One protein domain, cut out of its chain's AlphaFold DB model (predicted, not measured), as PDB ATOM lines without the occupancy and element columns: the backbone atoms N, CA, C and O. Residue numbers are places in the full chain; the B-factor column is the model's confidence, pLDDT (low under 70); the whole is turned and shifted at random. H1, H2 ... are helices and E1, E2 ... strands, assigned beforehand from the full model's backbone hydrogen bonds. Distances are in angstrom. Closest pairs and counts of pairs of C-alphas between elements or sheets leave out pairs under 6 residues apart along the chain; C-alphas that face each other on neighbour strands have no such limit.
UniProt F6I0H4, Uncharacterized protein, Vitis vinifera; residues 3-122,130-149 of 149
ATOM      1  N   ILE A   3     119.726 118.764  84.544       94.06
ATOM      2  CA  ILE A   3     118.755 118.403  85.580       94.06
ATOM      3  C   ILE A   3     118.484 119.507  86.615       94.06
ATOM      4  O   ILE A   3     117.353 119.644  87.077       94.06
ATOM      5  N   ASN A   4     119.483 120.333  86.943       96.75
ATOM      6  CA  ASN A   4     119.333 121.417  87.915       96.75
ATOM      7  C   ASN A   4     118.449 122.535  87.363       96.75
ATOM      8  O   ASN A   4     117.629 123.093  88.091       96.75
ATOM      9  N   THR A   5     118.551 122.805  86.061       95.81
ATOM     10  CA  THR A   5     117.658 123.734  85.365       95.81
ATOM     11  C   THR A   5     116.228 123.201  85.349       95.81
ATOM     12  O   THR A   5     115.311 123.946  85.685       95.81
ATOM     13  N   VAL A   6     116.030 121.914  85.039       95.31
ATOM     14  CA  VAL A   6     114.695 121.284  85.051       95.31
ATOM     15  C   VAL A   6     114.057 121.391  86.439       95.31
ATOM     16  O   VAL A   6     112.933 121.874  86.554       95.31
ATOM     17  N   LEU A   7     114.786 121.030  87.499       95.12
ATOM     18  CA  LEU A   7     114.305 121.138  88.883       95.12
ATOM     19  C   LEU A   7     114.007 122.584  89.291       95.12
ATOM     20  O   LEU A   7     112.993 122.829  89.942       95.12
ATOM     21  N   SER A   8     114.848 123.534  88.877       95.06
ATOM     22  CA  SER A   8     114.640 124.963  89.130       95.06
ATOM     23  C   SER A   8     113.345 125.468  88.487       95.06
ATOM     24  O   SER A   8     112.536 126.112  89.153       95.06
ATOM     25  N   VAL A   9     113.101 125.113  87.218       93.44
ATOM     26  CA  VAL A   9     111.865 125.478  86.507       93.44
ATOM     27  C   VAL A   9     110.654 124.808  87.149       93.44
ATOM     28  O   VAL A   9     109.656 125.478  87.382       93.44
ATOM     29  N   MET A  10     110.728 123.518  87.490       91.12
ATOM     30  CA  MET A  10     109.624 122.813  88.155       91.12
ATOM     31  C   MET A  10     109.271 123.404  89.526       91.12
ATOM     32  O   MET A  10     108.116 123.336  89.938       91.12
ATOM     33  N   ALA A  11     110.252 123.964  90.237       91.94
ATOM     34  CA  ALA A  11     110.076 124.591  91.550       91.94
ATOM     35  C   ALA A  11     109.684 126.072  91.484       91.94
ATOM     36  O   ALA A  11     109.581 126.718  92.534       91.94
ATOM     37  N   TYR A  12     109.461 126.595  90.276       89.19
ATOM     38  CA  TYR A  12     108.967 127.943  90.056       89.19
ATOM     39  C   TYR A  12     107.567 128.107  90.659       89.19
ATOM     40  O   TYR A  12     106.703 127.241  90.501       89.19
ATOM     41  N   ASP A  13     107.341 129.221  91.359       83.75
ATOM     42  CA  ASP A  13     106.071 129.508  92.031       83.75
ATOM     43  C   ASP A  13     105.009 129.954  91.018       83.75
ATOM     44  O   ASP A  13     104.688 131.133  90.863       83.75
ATOM     45  N   TYR A  14     104.508 128.981  90.261       83.25
ATOM     46  CA  TYR A  14     103.453 129.165  89.280       83.25
ATOM     47  C   TYR A  14     102.176 128.456  89.701       83.25
ATOM     48  O   TYR A  14     102.166 127.548  90.536       83.25
ATOM     49  N   LEU A  15     101.067 128.856  89.077       78.75
ATOM     50  CA  LEU A  15      99.779 128.237  89.339       78.75
ATOM     51  C   LEU A  15      99.857 126.721  89.104       78.75
ATOM     52  O   LEU A  15     100.251 126.282  88.014       78.75
ATOM     53  N   PRO A  16      99.424 125.911  90.085       72.12
ATOM     54  CA  PRO A  16      99.403 124.474  89.916       72.12
ATOM     55  C   PRO A  16      98.598 124.053  88.688       72.12
ATOM     56  O   PRO A  16      97.586 124.676  88.361       72.12
ATOM     57  N   LYS A  17      99.030 122.971  88.030       73.62
ATOM     58  CA  LYS A  17      98.456 122.452  86.771       73.62
ATOM     59  C   LYS A  17      98.648 123.350  85.539       73.62
ATOM     60  O   LYS A  17      98.155 122.994  84.474       73.62
ATOM     61  N   LYS A  18      99.334 124.494  85.652       82.88
ATOM     62  CA  LYS A  18      99.642 125.367  84.504       82.88
ATOM     63  C   LYS A  18     101.110 125.338  84.083       82.88
ATOM     64  O   LYS A  18     101.467 126.017  83.127       82.88
ATOM     65  N   LEU A  19     101.943 124.574  84.787       84.69
ATOM     66  CA  LEU A  19     103.355 124.412  84.476       84.69
ATOM     67  C   LEU A  19     103.606 123.008  83.919       84.69
ATOM     68  O   LEU A  19     103.299 122.013  84.573       84.69
ATOM     69  N   GLY A  20     104.181 122.953  82.722       86.56
ATOM     70  CA  GLY A  20     104.768 121.756  82.133       86.56
ATOM     71  C   GLY A  20     106.168 122.094  81.642       86.56
ATOM     72  O   GLY A  20     106.397 123.210  81.172       86.56
ATOM     73  N   VAL A  21     107.099 121.156  81.786       90.94
ATOM     74  CA  VAL A  21     108.486 121.338  81.349       90.94
ATOM     75  C   VAL A  21     108.721 120.476  80.124       90.94
ATOM     76  O   VAL A  21     108.470 119.277  80.155       90.94
ATOM     77  N   TYR A  22     109.212 121.098  79.059       93.00
ATOM     78  CA  TYR A  22     109.601 120.423  77.828       93.00
ATOM     79  C   TYR A  22     111.122 120.469  77.733       93.00
ATOM     80  O   TYR A  22     111.706 121.553  77.787       93.00
ATOM     81  N   LEU A  23     111.753 119.305  77.625       94.56
ATOM     82  CA  LEU A  23     113.165 119.174  77.302       94.56
ATOM     83  C   LEU A  23     113.255 118.521  75.929       94.56
ATOM     84  O   LEU A  23     112.673 117.462  75.726       94.56
ATOM     85  N   SER A  24     113.976 119.148  75.008       93.94
ATOM     86  CA  SER A  24     114.288 118.534  73.722       93.94
ATOM     87  C   SER A  24     115.752 118.122  73.702       93.94
ATOM     88  O   SER A  24     116.604 118.885  74.171       93.94
ATOM     89  N   ASP A  25     116.021 116.912  73.221       92.81
ATOM     90  CA  ASP A  25     117.371 116.359  73.103       92.81
ATOM     91  C   ASP A  25     117.645 115.917  71.665       92.81
ATOM     92  O   ASP A  25     117.277 114.815  71.260       92.81
ATOM     93  N   ASP A  26     118.355 116.761  70.916       89.88
ATOM     94  CA  ASP A  26     118.755 116.484  69.531       89.88
ATOM     95  C   ASP A  26     119.631 115.227  69.402       89.88
ATOM     96  O   ASP A  26     119.739 114.650  68.321       89.88
ATOM     97  N   GLY A  27     120.286 114.804  70.490       87.81
ATOM     98  CA  GLY A  27     121.107 113.597  70.513       87.81
ATOM     99  C   GLY A  27     120.307 112.311  70.705       87.81
ATOM    100  O   GLY A  27     120.899 111.232  70.624       87.81
ATOM    101  N   GLY A  28     119.007 112.411  71.011       88.25
ATOM    102  CA  GLY A  28     118.140 111.264  71.263       88.25
ATOM    103  C   GLY A  28     118.739 110.304  72.290       88.25
ATOM    104  O   GLY A  28     118.726 109.094  72.072       88.25
ATOM    105  N   SER A  29     119.343 110.801  73.376       90.69
ATOM    106  CA  SER A  29     120.139 109.966  74.277       90.69
ATOM    107  C   SER A  29     119.287 109.291  75.351       90.69
ATOM    108  O   SER A  29     118.581 109.943  76.125       90.69
ATOM    109  N   CYS A  30     119.435 107.972  75.495       92.81
ATOM    110  CA  CYS A  30     118.799 107.233  76.588       92.81
ATOM    111  C   CYS A  30     119.293 107.701  77.969       92.81
ATOM    112  O   CYS A  30     118.558 107.606  78.953       92.81
ATOM    113  N   LEU A  31     120.508 108.263  78.044       94.38
ATOM    114  CA  LEU A  31     121.075 108.829  79.270       94.38
ATOM    115  C   LEU A  31     120.350 110.113  79.686       94.38
ATOM    116  O   LEU A  31     120.134 110.320  80.882       94.38
ATOM    117  N   THR A  32     119.920 110.940  78.727       94.75
ATOM    118  CA  THR A  32     119.074 112.112  79.003       94.75
ATOM    119  C   THR A  32     117.750 111.671  79.611       94.75
ATOM    120  O   THR A  32     117.318 112.216  80.630       94.75
ATOM    121  N   PHE A  33     117.137 110.629  79.043       94.56
ATOM    122  CA  PHE A  33     115.904 110.065  79.579       94.56
ATOM    123  C   PHE A  33     116.083 109.490  80.991       94.56
ATOM    124  O   PHE A  33     115.267 109.764  81.871       94.56
ATOM    125  N   TYR A  34     117.179 108.773  81.250       95.75
ATOM    126  CA  TYR A  34     117.515 108.298  82.596       95.75
ATOM    127  C   TYR A  34     117.684 109.447  83.600       95.75
ATOM    128  O   TYR A  34     117.104 109.409  84.687       95.75
ATOM    129  N   ALA A  35     118.408 110.504  83.228       96.12
ATOM    130  CA  ALA A  35     118.579 111.673  84.085       96.12
ATOM    131  C   ALA A  35     117.236 112.356  84.403       96.12
ATOM    132  O   ALA A  35     117.002 112.759  85.544       96.12
ATOM    133  N   LEU A  36     116.325 112.441  83.427       95.38
ATOM    134  CA  LEU A  36     114.972 112.951  83.652       95.38
ATOM    135  C   LEU A  36     114.121 112.031  84.538       95.38
ATOM    136  O   LEU A  36     113.320 112.528  85.334       95.38
ATOM    137  N   LEU A  37     114.293 110.711  84.438       94.31
ATOM    138  CA  LEU A  37     113.619 109.755  85.317       94.31
ATOM    139  C   LEU A  37     114.043 109.967  86.778       94.31
ATOM    140  O   LEU A  37     113.176 110.093  87.644       94.31
ATOM    141  N   GLU A  38     115.342 110.099  87.044       95.69
ATOM    142  CA  GLU A  38     115.886 110.429  88.372       95.69
ATOM    143  C   GLU A  38     115.356 111.783  88.885       95.69
ATOM    144  O   GLU A  38     114.862 111.880  90.013       95.69
ATOM    145  N   VAL A  39     115.332 112.813  88.028       94.94
ATOM    146  CA  VAL A  39     114.731 114.123  88.345       94.94
ATOM    147  C   VAL A  39     113.254 114.007  88.696       94.94
ATOM    148  O   VAL A  39     112.801 114.626  89.660       94.94
ATOM    149  N   SER A  40     112.486 113.216  87.948       93.00
ATOM    150  CA  SER A  40     111.054 113.038  88.207       93.00
ATOM    151  C   SER A  40     110.808 112.452  89.602       93.00
ATOM    152  O   SER A  40     109.865 112.856  90.286       93.00
ATOM    153  N   GLN A  41     111.690 111.568  90.075       93.44
ATOM    154  CA  GLN A  41     111.608 110.990  91.412       93.44
ATOM    155  C   GLN A  41     111.998 112.010  92.484       93.44
ATOM    156  O   GLN A  41     111.222 112.231  93.415       93.44
ATOM    157  N   PHE A  42     113.139 112.684  92.326       95.50
ATOM    158  CA  PHE A  42     113.609 113.683  93.291       95.50
ATOM    159  C   PHE A  42     112.686 114.910  93.374       95.50
ATOM    160  O   PHE A  42     112.458 115.453  94.454       95.50
ATOM    161  N   SER A  43     112.060 115.320  92.268       93.50
ATOM    162  CA  SER A  43     111.117 116.447  92.269       93.50
ATOM    163  C   SER A  43     109.972 116.249  93.277       93.50
ATOM    164  O   SER A  43     109.550 117.210  93.919       93.50
ATOM    165  N   LYS A  44     109.538 115.004  93.528       91.62
ATOM    166  CA  LYS A  44     108.475 114.683  94.503       91.62
ATOM    167  C   LYS A  44     108.787 115.133  95.930       91.62
ATOM    168  O   LYS A  44     107.862 115.340  96.709       91.62
ATOM    169  N   ILE A  45     110.063 115.287  96.271       93.81
ATOM    170  CA  ILE A  45     110.503 115.770  97.584       93.81
ATOM    171  C   ILE A  45     111.045 117.202  97.518       93.81
ATOM    172  O   ILE A  45     110.827 117.982  98.444       93.81
ATOM    173  N   TRP A  46     111.667 117.590  96.400       94.81
ATOM    174  CA  TRP A  46     112.247 118.919  96.225       94.81
ATOM    175  C   TRP A  46     111.197 120.024  96.119       94.81
ATOM    176  O   TRP A  46     111.337 121.058  96.770       94.81
ATOM    177  N   LEU A  47     110.127 119.829  95.336       92.50
ATOM    178  CA  LEU A  47     109.130 120.892  95.135       92.50
ATOM    179  C   LEU A  47     108.364 121.232  96.428       92.50
ATOM    180  O   LEU A  47     108.221 122.421  96.732       92.50
ATOM    181  N   PRO A  48     107.901 120.250  97.234       91.25
ATOM    182  CA  PRO A  48     107.270 120.532  98.519       91.25
ATOM    183  C   PRO A  48     108.232 121.209  99.492       91.25
ATOM    184  O   PRO A  48     107.826 122.163 100.153       91.25
ATOM    185  N   PHE A  49     109.498 120.781  99.530       93.31
ATOM    186  CA  PHE A  49     110.541 121.420 100.333       93.31
ATOM    187  C   PHE A  49     110.737 122.889  99.930       93.31
ATOM    188  O   PHE A  49     110.654 123.783 100.777       93.31
ATOM    189  N   CYS A  50     110.870 123.163  98.628       93.44
ATOM    190  CA  CYS A  50     110.993 124.519  98.098       93.44
ATOM    191  C   CYS A  50     109.826 125.415  98.502       93.44
ATOM    192  O   CYS A  50     110.019 126.568  98.888       93.44
ATOM    193  N   LYS A  51     108.605 124.881  98.425       90.69
ATOM    194  CA  LYS A  51     107.394 125.612  98.792       90.69
ATOM    195  C   LYS A  51     107.292 125.843 100.300       90.69
ATOM    196  O   LYS A  51     106.958 126.951 100.711       90.69
ATOM    197  N   LYS A  52     107.576 124.816 101.108       91.06
ATOM    198  CA  LYS A  52     107.490 124.857 102.576       91.06
ATOM    199  C   LYS A  52     108.465 125.879 103.159       91.06
ATOM    200  O   LYS A  52     108.058 126.690 103.984       91.06
ATOM    201  N   PHE A  53     109.710 125.877 102.687       90.88
ATOM    202  CA  PHE A  53     110.778 126.718 103.236       90.88
ATOM    203  C   PHE A  53     111.104 127.953 102.394       90.88
ATOM    204  O   PHE A  53     112.049 128.664 102.713       90.88
ATOM    205  N   LYS A  54     110.325 128.228 101.335       91.88
ATOM    206  CA  LYS A  54     110.543 129.361 100.416       91.88
ATOM    207  C   LYS A  54     111.997 129.437  99.929       91.88
ATOM    208  O   LYS A  54     112.615 130.496  99.951       91.88
ATOM    209  N   VAL A  55     112.525 128.282  99.531       93.00
ATOM    210  CA  VAL A  55     113.916 128.100  99.096       93.00
ATOM    211  C   VAL A  55     114.260 129.076  97.979       93.00
ATOM    212  O   VAL A  55     113.551 129.119  96.983       93.00
ATOM    213  N   GLU A  56     115.371 129.794  98.097       93.81
ATOM    214  CA  GLU A  56     115.976 130.535  96.991       93.81
ATOM    215  C   GLU A  56     117.506 130.402  97.065       93.81
ATOM    216  O   GLU A  56     118.062 130.523  98.159       93.81
ATOM    217  N   PRO A  57     118.201 130.152  95.938       95.31
ATOM    218  CA  PRO A  57     117.656 129.899  94.596       95.31
ATOM    219  C   PRO A  57     116.977 128.519  94.464       95.31
ATOM    220  O   PRO A  57     117.314 127.578  95.170       95.31
ATOM    221  N   ARG A  58     116.054 128.360  93.504       94.94
ATOM    222  CA  ARG A  58     115.340 127.082  93.239       94.94
ATOM    223  C   ARG A  58     116.170 125.969  92.608       94.94
ATOM    224  O   ARG A  58     115.748 124.814  92.585       94.94
ATOM    225  N   CYS A  59     117.339 126.314  92.086       96.50
ATOM    226  CA  CYS A  59     118.322 125.355  91.611       96.50
ATOM    227  C   CYS A  59     118.949 124.639  92.824       96.50
ATOM    228  O   CYS A  59     119.613 125.316  93.611       96.50
ATOM    229  N   PRO A  60     118.795 123.308  92.982       96.88
ATOM    230  CA  PRO A  60     119.318 122.599  94.152       96.88
ATOM    231  C   PRO A  60     120.838 122.729  94.288       96.88
ATOM    232  O   PRO A  60     121.342 122.972  95.380       96.88
ATOM    233  N   GLU A  61     121.573 122.627  93.174       97.25
ATOM    234  CA  GLU A  61     123.031 122.799  93.153       97.25
ATOM    235  C   GLU A  61     123.455 124.167  93.682       97.25
ATOM    236  O   GLU A  61     124.335 124.257  94.537       97.25
ATOM    237  N   ALA A  62     122.803 125.226  93.202       96.38
ATOM    238  CA  ALA A  62     123.083 126.578  93.657       96.38
ATOM    239  C   ALA A  62     122.712 126.734  95.136       96.38
ATOM    240  O   ALA A  62     123.539 127.198  95.912       96.38
ATOM    241  N   TYR A  63     121.526 126.265  95.537       96.25
ATOM    242  CA  TYR A  63     121.041 126.350  96.912       96.25
ATOM    243  C   TYR A  63     121.984 125.676  97.908       96.25
ATOM    244  O   TYR A  63     122.430 126.317  98.852       96.25
ATOM    245  N   PHE A  64     122.342 124.410  97.694       95.75
ATOM    246  CA  PHE A  64     123.201 123.684  98.637       95.75
ATOM    247  C   PHE A  64     124.660 124.148  98.623       95.75
ATOM    248  O   PHE A  64     125.391 123.854  99.568       95.75
ATOM    249  N   THR A  65     125.083 124.876  97.586       94.69
ATOM    250  CA  THR A  65     126.417 125.490  97.528       94.69
ATOM    251  C   THR A  65     126.452 126.843  98.239       94.69
ATOM    252  O   THR A  65     127.449 127.167  98.879       94.69
ATOM    253  N   SER A  66     125.390 127.651  98.123       90.44
ATOM    254  CA  SER A  66     125.359 129.018  98.660       90.44
ATOM    255  C   SER A  66     124.745 129.137 100.052       90.44
ATOM    256  O   SER A  66     125.017 130.111 100.751       90.44
ATOM    257  N   THR A  67     123.880 128.201 100.438       86.69
ATOM    258  CA  THR A  67     123.089 128.301 101.666       86.69
ATOM    259  C   THR A  67     123.768 127.524 102.793       86.69
ATOM    260  O   THR A  67     123.989 126.317 102.641       86.69
ATOM    261  N   PRO A  68     124.098 128.176 103.924       84.06
ATOM    262  CA  PRO A  68     124.632 127.479 105.086       84.06
ATOM    263  C   PRO A  68     123.587 126.528 105.676       84.06
ATOM    264  O   PRO A  68     122.384 126.683 105.452       84.06
ATOM    265  N   GLU A  69     124.047 125.543 106.444       82.75
ATOM    266  CA  GLU A  69     123.133 124.648 107.151       82.75
ATOM    267  C   GLU A  69     122.229 125.458 108.097       82.75
ATOM    268  O   GLU A  69     122.699 126.413 108.727       82.75
ATOM    269  N   PRO A  70     120.931 125.122 108.184       83.56
ATOM    270  CA  PRO A  70     120.011 125.845 109.048       83.56
ATOM    271  C   PRO A  70     120.421 125.750 110.521       83.56
ATOM    272  O   PRO A  70     120.922 124.726 110.984       83.56
ATOM    273  N   HIS A  71     120.187 126.833 111.269       77.38
ATOM    274  CA  HIS A  71     120.434 126.876 112.708       77.38
ATOM    275  C   HIS A  71     119.549 125.867 113.458       77.38
ATOM    276  O   HIS A  71     118.428 125.574 113.046       77.38
ATOM    277  N   HIS A  72     120.037 125.374 114.599       74.12
ATOM    278  CA  HIS A  72     119.367 124.357 115.424       74.12
ATOM    279  C   HIS A  72     118.071 124.823 116.114       74.12
ATOM    280  O   HIS A  72     117.520 124.090 116.933       74.12
ATOM    281  N   ASP A  73     117.578 126.016 115.787       79.12
ATOM    282  CA  ASP A  73     116.369 126.595 116.373       79.12
ATOM    283  C   ASP A  73     115.093 125.864 115.916       79.12
ATOM    284  O   ASP A  73     114.089 125.877 116.628       79.12
ATOM    285  N   ASP A  74     115.141 125.174 114.767       83.06
ATOM    286  CA  ASP A  74     114.082 124.276 114.285       83.06
ATOM    287  C   ASP A  74     114.660 122.889 113.923       83.06
ATOM    288  O   ASP A  74     115.152 122.681 112.807       83.06
ATOM    289  N   PRO A  75     114.597 121.906 114.845       85.75
ATOM    290  CA  PRO A  75     115.109 120.556 114.611       85.75
ATOM    291  C   PRO A  75     114.473 119.842 113.410       85.75
ATOM    292  O   PRO A  75     115.159 119.083 112.725       85.75
ATOM    293  N   LEU A  76     113.190 120.102 113.123       85.81
ATOM    294  CA  LEU A  76     112.490 119.486 111.990       85.81
ATOM    295  C   LEU A  76     113.013 120.041 110.664       85.81
ATOM    296  O   LEU A  76     113.197 119.287 109.707       85.81
ATOM    297  N   MET A  77     113.291 121.347 110.605       88.12
ATOM    298  CA  MET A  77     113.922 121.963 109.436       88.12
ATOM    299  C   MET A  77     115.326 121.401 109.196       88.12
ATOM    300  O   MET A  77     115.667 121.113 108.049       88.12
ATOM    301  N   VAL A  78     116.130 121.228 110.250       91.06
ATOM    302  CA  VAL A  78     117.491 120.672 110.145       91.06
ATOM    303  C   VAL A  78     117.461 119.237 109.614       91.06
ATOM    304  O   VAL A  78     118.217 118.904 108.695       91.06
ATOM    305  N   GLU A  79     116.568 118.398 110.143       92.06
ATOM    306  CA  GLU A  79     116.415 117.010 109.700       92.06
ATOM    307  C   GLU A  79     115.948 116.929 108.237       92.06
ATOM    308  O   GLU A  79     116.561 116.221 107.430       92.06
ATOM    309  N   GLU A  80     114.916 117.694 107.863       93.94
ATOM    310  CA  GLU A  80     114.422 117.727 106.483       93.94
ATOM    311  C   GLU A  80     115.479 118.270 105.515       93.94
ATOM    312  O   GLU A  80     115.702 117.674 104.462       93.94
ATOM    313  N   TRP A  81     116.177 119.356 105.864       95.25
ATOM    314  CA  TRP A  81     117.229 119.929 105.021       95.25
ATOM    315  C   TRP A  81     118.356 118.924 104.764       95.25
ATOM    316  O   TRP A  81     118.748 118.723 103.611       95.25
ATOM    317  N   SER A  82     118.833 118.249 105.816       94.69
ATOM    318  CA  SER A  82     119.900 117.244 105.719       94.69
ATOM    319  C   SER A  82     119.471 116.048 104.866       94.69
ATOM    320  O   SER A  82     120.197 115.619 103.963       94.69
ATOM    321  N   SER A  83     118.243 115.565 105.077       96.50
ATOM    322  CA  SER A  83     117.653 114.481 104.287       96.50
ATOM    323  C   SER A  83     117.544 114.845 102.802       96.50
ATOM    324  O   SER A  83     117.991 114.084 101.939       96.50
ATOM    325  N   ILE A  84     117.028 116.036 102.478       97.25
ATOM    326  CA  ILE A  84     116.885 116.493 101.088       97.25
ATOM    327  C   ILE A  84     118.251 116.706 100.427       97.25
ATOM    328  O   ILE A  84     118.421 116.307  99.273       97.25
ATOM    329  N   LYS A  85     119.234 117.280 101.136       97.31
ATOM    330  CA  LYS A  85     120.602 117.447 100.618       97.31
ATOM    331  C   LYS A  85     121.227 116.102 100.263       97.31
ATOM    332  O   LYS A  85     121.738 115.940  99.157       97.31
ATOM    333  N   LYS A  86     121.117 115.118 101.158       97.81
ATOM    334  CA  LYS A  86     121.608 113.760 100.904       97.81
ATOM    335  C   LYS A  86     120.929 113.131  99.685       97.81
ATOM    336  O   LYS A  86     121.606 112.602  98.813       97.81
ATOM    337  N   LEU A  87     119.603 113.232  99.583       98.25
ATOM    338  CA  LEU A  87     118.854 112.679  98.448       98.25
ATOM    339  C   LEU A  87     119.204 113.366  97.118       98.25
ATOM    340  O   LEU A  87     119.227 112.703  96.078       98.25
ATOM    341  N   TYR A  88     119.511 114.665  97.149       98.12
ATOM    342  CA  TYR A  88     120.033 115.399  95.997       98.12
ATOM    343  C   TYR A  88     121.412 114.876  95.572       98.12
ATOM    344  O   TYR A  88     121.619 114.580  94.393       98.12
ATOM    345  N   GLU A  89     122.342 114.728  96.518       97.94
ATOM    346  CA  GLU A  89     123.687 114.203  96.251       97.94
ATOM    347  C   GLU A  89     123.636 112.762  95.727       97.94
ATOM    348  O   GLU A  89     124.300 112.446  94.739       97.94
ATOM    349  N   ASP A  90     122.791 111.911  96.312       98.38
ATOM    350  CA  ASP A  90     122.583 110.531  95.868       98.38
ATOM    351  C   ASP A  90     122.049 110.476  94.428       98.38
ATOM    352  O   ASP A  90     122.553 109.702  93.610       98.38
ATOM    353  N   MET A  91     121.056 111.309  94.092       97.94
ATOM    354  CA  MET A  91     120.545 111.439  92.721       97.94
ATOM    355  C   MET A  91     121.645 111.900  91.758       97.94
ATOM    356  O   MET A  91     121.834 111.290  90.703       97.94
ATOM    357  N   ARG A  92     122.394 112.951  92.120       97.94
ATOM    358  CA  ARG A  92     123.489 113.478  91.294       97.94
ATOM    359  C   ARG A  92     124.537 112.400  91.024       97.94
ATOM    360  O   ARG A  92     124.913 112.192  89.873       97.94
ATOM    361  N   ASN A  93     124.950 111.676  92.061       97.81
ATOM    362  CA  ASN A  93     125.956 110.621  91.966       97.81
ATOM    363  C   ASN A  93     125.491 109.458  91.079       97.81
ATOM    364  O   ASN A  93     126.276 108.970  90.262       97.81
ATOM    365  N   ARG A  94     124.222 109.035  91.187       97.06
ATOM    366  CA  ARG A  94     123.651 108.018  90.287       97.06
ATOM    367  C   ARG A  94     123.735 108.462  88.830       97.06
ATOM    368  O   ARG A  94     124.340 107.756  88.028       97.06
ATOM    369  N   ILE A  95     123.264 109.669  88.514       96.81
ATOM    370  CA  ILE A  95     123.316 110.204  87.145       96.81
ATOM    371  C   ILE A  95     124.760 110.289  86.639       96.81
ATOM    372  O   ILE A  95     125.063 109.781  85.562       96.81
ATOM    373  N   GLU A  96     125.670 110.884  87.411       96.62
ATOM    374  CA  GLU A  96     127.071 111.034  87.007       96.62
ATOM    375  C   GLU A  96     127.774 109.688  86.805       96.62
ATOM    376  O   GLU A  96     128.544 109.536  85.856       96.62
ATOM    377  N   SER A  97     127.525 108.705  87.675       96.25
ATOM    378  CA  SER A  97     128.115 107.370  87.537       96.25
ATOM    379  C   SER A  97     127.631 106.664  86.270       96.25
ATOM    380  O   SER A  97     128.455 106.168  85.502       96.25
ATOM    381  N   THR A  98     126.328 106.705  85.981       95.81
ATOM    382  CA  THR A  98     125.759 106.139  84.751       95.81
ATOM    383  C   THR A  98     126.263 106.869  83.506       95.81
ATOM    384  O   THR A  98     126.611 106.222  82.521       95.81
ATOM    385  N   MET A  99     126.386 108.200  83.549       94.00
ATOM    386  CA  MET A  99     126.952 108.985  82.444       94.00
ATOM    387  C   MET A  99     128.427 108.662  82.185       94.00
ATOM    388  O   MET A  99     128.831 108.581  81.029       94.00
ATOM    389  N   LYS A 100     129.231 108.448  83.237       95.19
ATOM    390  CA  LYS A 100     130.645 108.047  83.110       95.19
ATOM    391  C   LYS A 100     130.799 106.663  82.485       95.19
ATOM    392  O   LYS A 100     131.722 106.455  81.707       95.19
ATOM    393  N   VAL A 101     129.914 105.729  82.838       95.06
ATOM    394  CA  VAL A 101     129.881 104.386  82.239       95.06
ATOM    395  C   VAL A 101     129.339 104.438  80.806       95.06
ATOM    396  O   VAL A 101     129.740 103.637  79.970       95.06
ATOM    397  N   GLY A 102     128.442 105.383  80.509       93.06
ATOM    398  CA  GLY A 102     127.803 105.530  79.201       93.06
ATOM    399  C   GLY A 102     126.725 104.479  78.918       93.06
ATOM    400  O   GLY A 102     126.219 104.409  77.801       93.06
ATOM    401  N   GLN A 103     126.360 103.665  79.913       91.31
ATOM    402  CA  GLN A 103     125.394 102.578  79.780       91.31
ATOM    403  C   GLN A 103     124.472 102.518  80.998       91.31
ATOM    404  O   GLN A 103     124.907 102.660  82.139       91.31
ATOM    405  N   ILE A 104     123.192 102.262  80.739       93.25
ATOM    406  CA  ILE A 104     122.162 102.039  81.755       93.25
ATOM    407  C   ILE A 104     122.021 100.531  81.957       93.25
ATOM    408  O   ILE A 104     121.907  99.794  80.976       93.25
ATOM    409  N   SER A 105     122.030 100.067  83.208       91.75
ATOM    410  CA  SER A 105     121.906  98.637  83.503       91.75
ATOM    411  C   SER A 105     120.515  98.098  83.147       91.75
ATOM    412  O   SER A 105     119.517  98.824  83.198       91.75
ATOM    413  N   GLU A 106     120.431  96.806  82.833       90.69
ATOM    414  CA  GLU A 106     119.162  96.146  82.497       90.69
ATOM    415  C   GLU A 106     118.141  96.212  83.638       90.69
ATOM    416  O   GLU A 106     116.934  96.309  83.402       90.69
ATOM    417  N   GLU A 107     118.602  96.210  84.890       90.25
ATOM    418  CA  GLU A 107     117.740  96.367  86.060       90.25
ATOM    419  C   GLU A 107     117.048  97.730  86.061       90.25
ATOM    420  O   GLU A 107     115.851  97.795  86.332       90.25
ATOM    421  N   ILE A 108     117.771  98.807  85.730       89.00
ATOM    422  CA  ILE A 108     117.216 100.166  85.652       89.00
ATOM    423  C   ILE A 108     116.286 100.288  84.444       89.00
ATOM    424  O   ILE A 108     115.186 100.830  84.568       89.00
ATOM    425  N   ARG A 109     116.673  99.732  83.290       91.88
ATOM    426  CA  ARG A 109     115.840  99.764  82.076       91.88
ATOM    427  C   ARG A 109     114.470  99.120  82.300       91.88
ATOM    428  O   ARG A 109     113.454  99.657  81.863       91.88
ATOM    429  N   LYS A 110     114.414  98.024  83.062       90.19
ATOM    430  CA  LYS A 110     113.156  97.338  83.417       90.19
ATOM    431  C   LYS A 110     112.236  98.148  84.332       90.19
ATOM    432  O   LYS A 110     111.049  97.839  84.407       90.19
ATOM    433  N   GLN A 111     112.737  99.184  85.009       87.75
ATOM    434  CA  GLN A 111     111.917 100.021  85.893       87.75
ATOM    435  C   GLN A 111     110.984 100.959  85.122       87.75
ATOM    436  O   GLN A 111     109.990 101.418  85.686       87.75
ATOM    437  N   HIS A 112     111.272 101.252  83.847       89.88
ATOM    438  CA  HIS A 112     110.448 102.159  83.058       89.88
ATOM    439  C   HIS A 112     110.327 101.724  81.593       89.88
ATOM    440  O   HIS A 112     111.291 101.750  80.834       89.88
ATOM    441  N   LYS A 113     109.097 101.430  81.151       88.88
ATOM    442  CA  LYS A 113     108.799 100.962  79.781       88.88
ATOM    443  C   LYS A 113     109.318 101.876  78.662       88.88
ATOM    444  O   LYS A 113     109.602 101.396  77.576       88.88
ATOM    445  N   GLY A 114     109.458 103.175  78.942       88.25
ATOM    446  CA  GLY A 114     109.972 104.171  77.995       88.25
ATOM    447  C   GLY A 114     111.388 103.892  77.483       88.25
ATOM    448  O   GLY A 114     111.724 104.338  76.395       88.25
ATOM    449  N   PHE A 115     112.203 103.106  78.201       92.31
ATOM    450  CA  PHE A 115     113.521 102.700  77.698       92.31
ATOM    451  C   PHE A 115     113.443 101.809  76.450       92.31
ATOM    452  O   PHE A 115     114.398 101.789  75.679       92.31
ATOM    453  N   GLY A 116     112.315 101.126  76.222       89.06
ATOM    454  CA  GLY A 116     112.114 100.276  75.047       89.06
ATOM    455  C   GLY A 116     112.173 101.032  73.717       89.06
ATOM    456  O   GLY A 116     112.491 100.429  72.699       89.06
ATOM    457  N   GLU A 117     111.945 102.349  73.714       89.44
ATOM    458  CA  GLU A 117     112.067 103.163  72.496       89.44
ATOM    459  C   GLU A 117     113.494 103.133  71.931       89.44
ATOM    460  O   GLU A 117     113.676 103.085  70.719       89.44
ATOM    461  N   TRP A 118     114.510 103.076  72.799       90.38
ATOM    462  CA  TRP A 118     115.916 103.012  72.390       90.38
ATOM    463  C   TRP A 118     116.356 101.631  71.919       90.38
ATOM    464  O   TRP A 118     117.348 101.533  71.205       90.38
ATOM    465  N   ASP A 119     115.618 100.575  72.263       86.12
ATOM    466  CA  ASP A 119     115.873  99.229  71.736       86.12
ATOM    467  C   ASP A 119     115.445  99.096  70.269       86.12
ATOM    468  O   ASP A 119     115.931  98.225  69.550       86.12
ATOM    469  N   LEU A 120     114.558  99.985  69.809       83.88
ATOM    470  CA  LEU A 120     114.106 100.058  68.421       83.88
ATOM    471  C   LEU A 120     115.009 100.955  67.554       83.88
ATOM    472  O   LEU A 120     114.923 100.912  66.324       83.88
ATOM    473  N   VAL A 121     115.883 101.762  68.167       83.44
ATOM    474  CA  VAL A 121     116.786 102.676  67.453       83.44
ATOM    475  C   VAL A 121     117.992 101.914  66.917       83.44
ATOM    476  O   VAL A 121     118.878 101.507  67.660       83.44
ATOM    477  N   SER A 122     118.041 101.755  65.595       77.62
ATOM    478  CA  SER A 122     119.165 101.098  64.910       77.62
ATOM    479  C   SER A 122     120.305 102.066  64.556       77.62
ATOM    480  O   SER A 122     121.464 101.660  64.532       77.62
ATOM    481  N   ILE A 130     111.237 110.377  69.529       90.62
ATOM    482  CA  ILE A 130     110.981 109.649  70.775       90.62
ATOM    483  C   ILE A 130     110.326 110.611  71.759       90.62
ATOM    484  O   ILE A 130     110.990 111.448  72.357       90.62
ATOM    485  N   LEU A 131     109.016 110.468  71.960       90.94
ATOM    486  CA  LEU A 131     108.276 111.292  72.912       90.94
ATOM    487  C   LEU A 131     108.028 110.523  74.212       90.94
ATOM    488  O   LEU A 131     107.358 109.490  74.210       90.94
ATOM    489  N   GLN A 132     108.519 111.049  75.336       92.19
ATOM    490  CA  GLN A 132     108.277 110.483  76.667       92.19
ATOM    491  C   GLN A 132     107.669 111.520  77.606       92.19
ATOM    492  O   GLN A 132     108.120 112.659  77.681       92.19
ATOM    493  N   VAL A 133     106.659 111.105  78.371       89.62
ATOM    494  CA  VAL A 133     106.007 111.950  79.379       89.62
ATOM    495  C   VAL A 133     106.210 111.330  80.753       89.62
ATOM    496  O   VAL A 133     105.687 110.255  81.044       89.62
ATOM    497  N   LEU A 134     106.947 112.027  81.614       86.94
ATOM    498  CA  LEU A 134     107.142 111.665  83.013       86.94
ATOM    499  C   LEU A 134     106.203 112.507  83.876       86.94
ATOM    500  O   LEU A 134     106.260 113.738  83.872       86.94
ATOM    501  N   LEU A 135     105.318 111.841  84.614       76.62
ATOM    502  CA  LEU A 135     104.350 112.500  85.487       76.62
ATOM    503  C   LEU A 135     104.847 112.515  86.933       76.62
ATOM    504  O   LEU A 135     104.886 111.481  87.605       76.62
ATOM    505  N   THR A 136     105.128 113.709  87.451       68.12
ATOM    506  CA  THR A 136     105.315 113.915  88.890       68.12
ATOM    507  C   THR A 136     103.972 114.283  89.516       68.12
ATOM    508  O   THR A 136     103.517 115.415  89.365       68.12
ATOM    509  N   VAL A 137     103.321 113.334  90.200       59.53
ATOM    510  CA  VAL A 137     102.043 113.554  90.906       59.53
ATOM    511  C   VAL A 137     102.291 113.875  92.382       59.53
ATOM    512  O   VAL A 137     102.908 113.086  93.094       59.53
ATOM    513  N   PHE A 138     101.739 114.994  92.849       61.69
ATOM    514  CA  PHE A 138     101.628 115.357  94.262       61.69
ATOM    515  C   PHE A 138     100.187 115.149  94.725       61.69
ATOM    516  O   PHE A 138      99.273 115.647  94.061       61.69
ATOM    517  N   TYR A 139     100.012 114.416  95.836       46.50
ATOM    518  CA  TYR A 139      98.762 114.190  96.584       46.50
ATOM    519  C   TYR A 139      97.497 114.673  95.848       46.50
ATOM    520  O   TYR A 139      97.060 115.812  95.986       46.50
ATOM    521  N   ALA A 140      96.958 113.786  95.009       46.25
ATOM    522  CA  ALA A 140      95.671 113.853  94.307       46.25
ATOM    523  C   ALA A 140      95.345 115.063  93.399       46.25
ATOM    524  O   ALA A 140      94.345 114.978  92.688       46.25
ATOM    525  N   LEU A 141      96.112 116.163  93.349       46.03
ATOM    526  CA  LEU A 141      95.655 117.364  92.622       46.03
ATOM    527  C   LEU A 141      96.710 118.136  91.822       46.03
ATOM    528  O   LEU A 141      96.321 119.098  91.162       46.03
ATOM    529  N   GLN A 142      97.998 117.785  91.820       56.28
ATOM    530  CA  GLN A 142      98.989 118.539  91.029       56.28
ATOM    531  C   GLN A 142      99.946 117.594  90.306       56.28
ATOM    532  O   GLN A 142     100.668 116.834  90.942       56.28
ATOM    533  N   ALA A 143      99.925 117.642  88.973       59.00
ATOM    534  CA  ALA A 143     100.869 116.943  88.116       59.00
ATOM    535  C   ALA A 143     101.746 117.974  87.405       59.00
ATOM    536  O   ALA A 143     101.218 118.925  86.827       59.00
ATOM    537  N   TYR A 144     103.060 117.772  87.449       70.19
ATOM    538  CA  TYR A 144     104.022 118.543  86.667       70.19
ATOM    539  C   TYR A 144     104.618 117.592  85.630       70.19
ATOM    540  O   TYR A 144     105.439 116.746  86.000       70.19
ATOM    541  N   PRO A 145     104.151 117.635  84.370       77.50
ATOM    542  CA  PRO A 145     104.704 116.785  83.333       77.50
ATOM    543  C   PRO A 145     106.098 117.287  82.954       77.50
ATOM    544  O   PRO A 145     106.288 118.478  82.693       77.50
ATOM    545  N   ILE A 146     107.050 116.360  82.905       81.81
ATOM    546  CA  ILE A 146     108.305 116.531  82.179       81.81
ATOM    547  C   ILE A 146     108.131 115.787  80.862       81.81
ATOM    548  O   ILE A 146     107.857 114.585  80.857       81.81
ATOM    549  N   ILE A 147     108.245 116.506  79.757       84.94
ATOM    550  CA  ILE A 147     108.052 115.977  78.413       84.94
ATOM    551  C   ILE A 147     109.411 116.005  77.729       84.94
ATOM    552  O   ILE A 147     109.986 117.078  77.555       84.94
ATOM    553  N   LEU A 148     109.925 114.826  77.395       84.44
ATOM    554  CA  LEU A 148     111.100 114.659  76.549       84.44
ATOM    555  C   LEU A 148     110.630 114.525  75.098       84.44
ATOM    556  O   LEU A 148     109.749 113.699  74.833       84.44
ATOM    557  N   ILE A 149     111.190 115.352  74.213       74.56
ATOM    558  CA  ILE A 149     110.929 115.372  72.764       74.56
ATOM    559  C   ILE A 149     112.226 115.119  72.001       74.56
ATOM    560  O   ILE A 149     113.220 115.823  72.311       74.56
TER     561      ILE A 149
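Overview. This is residues 3 to 122 and 130 to 149 of the 149 residues of an uncharacterized protein of Vitis vinifera (UniProt F6I0H4). One long helix, H2, lies in the middle, with a small three-stranded sheet covering one side of it and a second long helix, H4, running back beside it on the side away from the sheet. The short helix H1 packs beside H2 over the same face of the sheet, and H3 adjoins H1; the small helices H5 and H6 lie toward one end of the long axis, while residues 71 to 76 stick out at the other. The printed part has 140 residues, with six named helices and three named strands in the order H1 E1 H2 H3 H4 H5 H6 E2 E3; it is mostly helix, and its mixed sheet runs E1, E3, E2. The whole is compact, with a radius of gyration of the C-alphas of 16.1 A, yet elongated, spanning 57 by 34 by 25 A.

Along the chain. H1 holds residues 3 to 10, with C-alpha 3 at (118.755, 118.403, 85.580). E1 is residues 21 to 23. H2, residues 30 to 53, is 34.0 A long. H3 is residues 60 to 66. H4, residues 75 to 101, is 39.1 A long and begins with C-alpha 75 at (115.109, 120.556, 114.611). H5 is residues 106 to 109 and H6 residues 113 to 119. E2, residues 132 to 138, is 19.4 A long, and E3, residues 142 to 148, is 19.3 A long, ending with C-alpha 148 at (111.100, 114.659, 76.549).

Arrangement. H2 is the hub, touching H1, H4 and H6. It has a kink of 47 degrees near residue 42. H1 and H2 lie on the same face of the sheet, making two layers, helices over one face of a sheet. H2 lies over E3 and E2 at a height of 8.5 A. H2 touches H4 at a shallow tilt of 10 degrees, opposite ways, closest at the C-alphas of Ala 35 and Ile 95, 5.8 A. H1 touches H2 at a steep tilt of 47 degrees, closest at C-alphas 3 and 39, 6.5 A. H6 only grazes the sheet, with residues 114 to 117. E1 and E3 are parallel, with N 23 and O 147 2.8 A apart; the hairpin E2 and E3 is antiparallel, with N 134 and O 146 2.8 A apart. In H1, H3 and H4 every O i to N i+4 pair is within hydrogen-bond range; H2 has 17 of 20, H6 has 0 of 3 but 4 of 4 O i to N i+3 pairs, and H5 is too short for an i+4 pair.

Size, cuts and confidence. The C-alphas of Asp 73 and Ser 122, the two farthest apart, are 57.5 A apart. Residues 123 to 129 are not printed, and C-alphas 122 and 130 are 13.2 A apart across this cut. Of the links printed whole, none is long. Mean pLDDT of the printed part is 88.7, with residues 136 to 143 under 70.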